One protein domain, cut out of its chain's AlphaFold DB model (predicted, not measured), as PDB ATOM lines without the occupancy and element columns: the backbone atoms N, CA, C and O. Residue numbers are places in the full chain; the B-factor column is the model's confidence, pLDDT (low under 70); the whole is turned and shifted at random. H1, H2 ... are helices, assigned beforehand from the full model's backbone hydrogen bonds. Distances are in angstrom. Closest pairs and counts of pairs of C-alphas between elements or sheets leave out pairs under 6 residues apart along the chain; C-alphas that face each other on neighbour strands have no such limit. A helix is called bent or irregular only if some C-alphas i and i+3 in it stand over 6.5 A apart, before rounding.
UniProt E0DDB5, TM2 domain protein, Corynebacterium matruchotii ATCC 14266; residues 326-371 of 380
ATOM      1  N   ASN A 326      15.723 108.357 -57.775       79.06
ATOM      2  CA  ASN A 326      15.162 109.319 -56.833       79.06
ATOM      3  C   ASN A 326      16.128 109.586 -55.670       79.06
ATOM      4  O   ASN A 326      16.538 108.653 -54.972       79.06
ATOM      5  N   TYR A 327      16.448 110.863 -55.436       81.88
ATOM      6  CA  TYR A 327      17.321 111.294 -54.339       81.88
ATOM      7  C   TYR A 327      16.752 110.913 -52.966       81.88
ATOM      8  O   TYR A 327      17.488 110.512 -52.070       81.88
ATOM      9  N   THR A 328      15.425 110.932 -52.826       82.06
ATOM     10  CA  THR A 328      14.726 110.487 -51.612       82.06
ATOM     11  C   THR A 328      15.017 109.022 -51.291       82.06
ATOM     12  O   THR A 328      15.328 108.687 -50.153       82.06
ATOM     13  N   ILE A 329      14.994 108.145 -52.300       82.25
ATOM     14  CA  ILE A 329      15.299 106.717 -52.125       82.25
ATOM     15  C   ILE A 329      16.787 106.528 -51.808       82.25
ATOM     16  O   ILE A 329      17.135 105.724 -50.948       82.25
ATOM     17  N   TYR A 330      17.665 107.324 -52.425       87.00
ATOM     18  CA  TYR A 330      19.084 107.344 -52.069       87.00
ATOM     19  C   TYR A 330      19.307 107.698 -50.588       87.00
ATOM     20  O   TYR A 330      20.086 107.019 -49.922       87.00
ATOM     21  N   LEU A 331      18.604 108.708 -50.060       84.19
ATOM     22  CA  LEU A 331      18.683 109.078 -48.644       84.19
ATOM     23  C   LEU A 331      18.159 107.961 -47.734       84.19
ATOM     24  O   LEU A 331      18.800 107.659 -46.730       84.19
ATOM     25  N   LEU A 332      17.061 107.290 -48.098       87.19
ATOM     26  CA  LEU A 332      16.570 106.127 -47.347       87.19
ATOM     27  C   LEU A 332      17.618 105.006 -47.300       87.19
ATOM     28  O   LEU A 332      17.917 104.484 -46.226       87.19
ATOM     29  N   CYS A 333      18.246 104.687 -48.435       84.88
ATOM     30  CA  CYS A 333      19.332 103.709 -48.477       84.88
ATOM     31  C   CYS A 333      20.549 104.143 -47.644       84.88
ATOM     32  O   CYS A 333      21.193 103.294 -47.033       84.88
ATOM     33  N   LEU A 334      20.859 105.442 -47.604       86.44
ATOM     34  CA  LEU A 334      21.976 106.001 -46.838       86.44
ATOM     35  C   LEU A 334      21.734 105.928 -45.322       86.44
ATOM     36  O   LEU A 334      22.639 105.551 -44.579       86.44
ATOM     37  N   PHE A 335      20.527 106.254 -44.856       84.38
ATOM     38  CA  PHE A 335      20.207 106.253 -43.426       84.38
ATOM     39  C   PHE A 335      19.997 104.843 -42.865       84.38
ATOM     40  O   PHE A 335      20.538 104.532 -41.808       84.38
ATOM     41  N   PHE A 336      19.265 103.974 -43.572       84.19
ATOM     42  CA  PHE A 336      18.907 102.645 -43.058       84.19
ATOM     43  C   PHE A 336      19.894 101.534 -43.442       84.19
ATOM     44  O   PHE A 336      19.940 100.505 -42.777       84.19
ATOM     45  N   GLY A 337      20.698 101.725 -44.493       81.62
ATOM     46  CA  GLY A 337      21.628 100.707 -44.998       81.62
ATOM     47  C   GLY A 337      23.006 101.242 -45.388       81.62
ATOM     48  O   GLY A 337      23.782 100.529 -46.029       81.62
ATOM     49  N   GLY A 338      23.335 102.488 -45.030       78.94
ATOM     50  CA  GLY A 338      24.571 103.142 -45.462       78.94
ATOM     51  C   GLY A 338      25.839 102.494 -44.909       78.94
ATOM     52  O   GLY A 338      26.840 102.423 -45.618       78.94
ATOM     53  N   TYR A 339      25.782 101.921 -43.703       77.88
ATOM     54  CA  TYR A 339      26.890 101.166 -43.101       77.88
ATOM     55  C   TYR A 339      27.193  99.846 -43.835       77.88
ATOM     56  O   TYR A 339      28.312  99.348 -43.767       77.88
ATOM     57  N   LEU A 340      26.239  99.308 -44.606       84.00
ATOM     58  CA  LEU A 340      26.449  98.169 -45.512       84.00
ATOM     59  C   LEU A 340      26.738  98.605 -46.956       84.00
ATOM     60  O   LEU A 340      26.980  97.758 -47.815       84.00
ATOM     61  N   GLY A 341      26.728  99.913 -47.236       80.75
ATOM     62  CA  GLY A 341      26.952 100.472 -48.569       80.75
ATOM     63  C   GLY A 341      25.728 100.440 -49.489       80.75
ATOM     64  O   GLY A 341      25.895 100.540 -50.707       80.75
ATOM     65  N   LEU A 342      24.507 100.311 -48.950       84.56
ATOM     66  CA  LEU A 342      23.263 100.194 -49.731       84.56
ATOM     67  C   LEU A 342      23.057 101.363 -50.709       84.56
ATOM     68  O   LEU A 342      22.659 101.168 -51.859       84.56
ATOM     69  N   HIS A 343      23.409 102.579 -50.290       82.12
ATOM     70  CA  HIS A 343      23.358 103.781 -51.126       82.12
ATOM     71  C   HIS A 343      24.325 103.724 -52.317       82.12
ATOM     72  O   HIS A 343      24.001 104.225 -53.396       82.12
ATOM     73  N   TYR A 344      25.481 103.062 -52.181       82.00
ATOM     74  CA  TYR A 344      26.413 102.858 -53.293       82.00
ATOM     75  C   TYR A 344      25.900 101.833 -54.302       82.00
ATOM     76  O   TYR A 344      26.064 102.047 -55.506       82.00
ATOM     77  N   TYR A 345      25.236 100.768 -53.844       83.06
ATOM     78  CA  TYR A 345      24.565  99.825 -54.739       83.06
ATOM     79  C   TYR A 345      23.438 100.510 -55.517       83.06
ATOM     80  O   TYR A 345      23.389 100.387 -56.741       83.06
ATOM     81  N   TYR A 346      22.621 101.331 -54.847       80.69
ATOM     82  CA  TYR A 346      21.544 102.093 -55.487       80.69
ATOM     83  C   TYR A 346      22.069 103.038 -56.582       80.69
ATOM     84  O   TYR A 346      21.578 103.037 -57.711       80.69
ATOM     85  N   VAL A 347      23.153 103.779 -56.321       79.25
ATOM     86  CA  VAL A 347      23.779 104.671 -57.322       79.25
ATOM     87  C   VAL A 347      24.566 103.894 -58.393       79.25
ATOM     88  O   VAL A 347      24.938 104.458 -59.419       79.25
ATOM     89  N   GLY A 348      24.689 102.567 -58.282       80.31
ATOM     90  CA  GLY A 348      25.360 101.705 -59.265       80.31
ATOM     91  C   GLY A 348      26.883 101.653 -59.097       80.31
ATOM     92  O   GLY A 348      27.596 101.145 -59.959       80.31
ATOM     93  N   LYS A 349      27.404 102.154 -57.972       82.12
ATOM     94  CA  LYS A 349      28.821 102.102 -57.590       82.12
ATOM     95  C   LYS A 349      29.120 100.783 -56.864       82.12
ATOM     96  O   LYS A 349      29.572 100.789 -55.722       82.12
ATOM     97  N   ILE A 350      28.899  99.656 -57.550       81.56
ATOM     98  CA  ILE A 350      28.967  98.292 -56.982       81.56
ATOM     99  C   ILE A 350      30.302  98.030 -56.268       81.56
ATOM    100  O   ILE A 350      30.305  97.531 -55.150       81.56
ATOM    101  N   GLY A 351      31.432  98.451 -56.848       84.44
ATOM    102  CA  GLY A 351      32.748  98.272 -56.217       84.44
ATOM    103  C   GLY A 351      32.900  98.976 -54.859       84.44
ATOM    104  O   GLY A 351      33.529  98.428 -53.961       84.44
ATOM    105  N   LYS A 352      32.290 100.159 -54.672       80.62
ATOM    106  CA  LYS A 352      32.267 100.844 -53.363       80.62
ATOM    107  C   LYS A 352      31.280 100.194 -52.399       80.62
ATOM    108  O   LYS A 352      31.580 100.117 -51.214       80.62
ATOM    109  N   GLY A 353      30.145  99.721 -52.917       83.06
ATOM    110  CA  GLY A 353      29.179  98.936 -52.151       83.06
ATOM    111  C   GLY A 353      29.841  97.710 -51.526       83.06
ATOM    112  O   GLY A 353      29.808  97.575 -50.309       83.06
ATOM    113  N   ILE A 354      30.539  96.893 -52.329       87.06
ATOM    114  CA  ILE A 354      31.235  95.679 -51.856       87.06
ATOM    115  C   ILE A 354      32.296  96.028 -50.812       87.06
ATOM    116  O   ILE A 354      32.367  95.383 -49.770       87.06
ATOM    117  N   LEU A 355      33.077  97.087 -51.048       84.88
ATOM    118  CA  LEU A 355      34.063  97.553 -50.074       84.88
ATOM    119  C   LEU A 355      33.404  97.925 -48.737       84.88
ATOM    120  O   LEU A 355      33.906  97.527 -47.692       84.88
ATOM    121  N   TYR A 356      32.281  98.648 -48.755       80.25
ATOM    122  CA  TYR A 356      31.536  99.007 -47.543       80.25
ATOM    123  C   TYR A 356      30.937  97.782 -46.851       80.25
ATOM    124  O   TYR A 356      31.023  97.682 -45.633       80.25
ATOM    125  N   THR A 357      30.386  96.823 -47.595       86.94
ATOM    126  CA  THR A 357      29.834  95.589 -47.019       86.94
ATOM    127  C   THR A 357      30.920  94.745 -46.344       86.94
ATOM    128  O   THR A 357      30.723  94.284 -45.224       86.94
ATOM    129  N   CYS A 358      32.094  94.593 -46.968       83.00
ATOM    130  CA  CYS A 358      33.203  93.801 -46.420       83.00
ATOM    131  C   CYS A 358      33.945  94.482 -45.259       83.00
ATOM    132  O   CYS A 358      34.693  93.820 -44.549       83.00
ATOM    133  N   THR A 359      33.760  95.790 -45.067       79.50
ATOM    134  CA  THR A 359      34.454  96.576 -44.030       79.50
ATOM    135  C   THR A 359      33.507  97.204 -43.003       79.50
ATOM    136  O   THR A 359      33.949  98.008 -42.183       79.50
ATOM    137  N   ALA A 360      32.209  96.878 -43.071       75.31
ATOM    138  CA  ALA A 360      31.134  97.522 -42.310       75.31
ATOM    139  C   ALA A 360      31.222  99.066 -42.356       75.31
ATOM    140  O   ALA A 360      31.359  99.748 -41.338       75.31
ATOM    141  N   GLY A 361      31.240  99.623 -43.572       62.56
ATOM    142  CA  GLY A 361      31.343 101.067 -43.810       62.56
ATOM    143  C   GLY A 361      32.698 101.666 -43.417       62.56
ATOM    144  O   GLY A 361      32.780 102.850 -43.087       62.56
ATOM    145  N   LEU A 362      33.734 100.819 -43.435       63.59
ATOM    146  CA  LEU A 362      35.136 101.041 -43.068       63.59
ATOM    147  C   LEU A 362      35.343 101.608 -41.649       63.59
ATOM    148  O   LEU A 362      36.014 102.617 -41.464       63.59
ATOM    149  N   PHE A 363      34.777 100.909 -40.654       70.94
ATOM    150  CA  PHE A 363      34.655 101.290 -39.229       70.94
ATOM    151  C   PHE A 363      33.642 102.414 -38.949       70.94
ATOM    152  O   PHE A 363      33.875 103.258 -38.088       70.94
ATOM    153  N   MET A 364      32.510 102.452 -39.664       72.00
ATOM    154  CA  MET A 364      31.414 103.437 -39.504       72.00
ATOM    155  C   MET A 364      31.767 104.905 -39.820       72.00
ATOM    156  O   MET A 364      30.872 105.714 -40.062       72.00
ATOM    157  N   ILE A 365      33.050 105.261 -39.890       77.62
ATOM    158  CA  ILE A 365      33.523 106.622 -40.186       77.62
ATOM    159  C   ILE A 365      33.180 107.022 -41.625       77.62
ATOM    160  O   ILE A 365      32.772 108.157 -41.876       77.62
ATOM    161  N   GLY A 366      33.293 106.087 -42.574       75.44
ATOM    162  CA  GLY A 366      32.932 106.332 -43.971       75.44
ATOM    163  C   GLY A 366      31.450 106.682 -44.137       75.44
ATOM    164  O   GLY A 366      31.106 107.619 -44.855       75.44
ATOM    165  N   TRP A 367      30.580 105.997 -43.394       81.62
ATOM    166  CA  TRP A 367      29.142 106.266 -43.375       81.62
ATOM    167  C   TRP A 367      28.801 107.645 -42.780       81.62
ATOM    168  O   TRP A 367      27.991 108.370 -43.354       81.62
ATOM    169  N   ILE A 368      29.464 108.056 -41.692       80.25
ATOM    170  CA  ILE A 368      29.266 109.387 -41.089       80.25
ATOM    171  C   ILE A 368      29.696 110.500 -42.056       80.25
ATOM    172  O   ILE A 368      28.982 111.489 -42.222       80.25
ATOM    173  N   ALA A 369      30.832 110.334 -42.740       79.50
ATOM    174  CA  ALA A 369      31.288 111.296 -43.745       79.50
ATOM    175  C   ALA A 369      30.289 111.437 -44.911       79.50
ATOM    176  O   ALA A 369      30.086 112.542 -45.422       79.50
ATOM    177  N   ASP A 370      29.634 110.340 -45.296       78.12
ATOM    178  CA  ASP A 370      28.601 110.337 -46.331       78.12
ATOM    179  C   ASP A 370      27.289 111.000 -45.856       78.12
ATOM    180  O   ASP A 370      26.621 111.644 -46.662       78.12
ATOM    181  N   ILE A 371      26.939 110.934 -44.563       82.75
ATOM    182  CA  ILE A 371      25.794 111.674 -43.988       82.75
ATOM    183  C   ILE A 371      26.057 113.183 -43.946       82.75
ATOM    184  O   ILE A 371      25.153 113.969 -44.222       82.75
TER     185      ILE A 371
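What this domain is: This is residues 326 to 371 of the 380 residues of the protein "TM2 domain protein" of Corynebacterium matruchotii ATCC 14266 (UniProt E0DDB5). Four helices fold into a small compact cluster: H1 runs along one side, short H2 folds back beside it, H3 turns back again along H2 to reach the late end of H1, and short H4 folds back side by side with the later half of H1. H2 and H4 are separate partners of H1 and stay apart from each other. The printed part has 46 residues with four named helices, in the order H1, H2, H3, H4, and no named strand; the class is all helix. It is compact, with a radius of gyration of the C-alphas of 9.2 A, and rounded, with spans of 27 by 19 by 14 A.

Where its parts are: H1, residues 327 to 340, begins with C-alpha 327 at (17.321, 111.294, -54.339) and measures 18.3 A from first to last C-alpha. It is irregular: C-alphas 336 and 339 are 8.1 A apart. H2 holds residues 342 to 347 and measures 8.8 A. H3, residues 350 to 363, starts with C-alpha 350 at (28.967, 98.292, -56.982) and measures 18.9 A; it is also irregular, with C-alphas 358 and 361 being 7.9 A apart. H4, residues 365 to 371, measures 10.0 A and ends with C-alpha 371 at (25.794, 111.674, -43.988).

How they stand to each other: H1 is the hub, touching the three other helices. H1 and H2 form a helical hairpin and touch, opposite ways at a steep tilt of 42 degrees; their closest C-alphas, those of Cys 333 and His 343, are 4.8 A apart. H2 and H3 form a second helical hairpin, opposite ways at a shallow tilt of 28 degrees; they touch, H3 with residues 350 to 353 alone, and the closest C-alphas, of Tyr 344 and Gly 353, are 4.9 A apart. H1 touches H3 with residues 338 to 340 alone, the same way at a steep tilt of 53 degrees; the closest C-alphas are those of Tyr 339 and Gly 361, at 4.5 A. H1 touches H4 with residues 334 to 339 alone, opposite ways at a shallow tilt of 13 degrees; the closest C-alphas, of Tyr 339 and Trp 367, are 5.6 A apart. The packing of the helices is part aligned, part crossed: 2 of these 4 touching pairs are at a shallow tilt. H3 and H4 are close but not clearly touching, with the closest C-alphas, of Gly 361 and Trp 367, 5.7 A apart. H2 and H4 are apart. Every O i to N i+4 pair is within hydrogen-bond range in H2 and H4, against 8 of 10 in H1 and 8 of 10 in H3.

The domain as a whole: The two C-alphas farthest apart, those of Asn 326 and Phe 363, are 27.5 A apart. The printed part has no cut, and its three links are tight. The mean pLDDT of the printed part is 80.7; residues 361 to 362, in H3, are under 70.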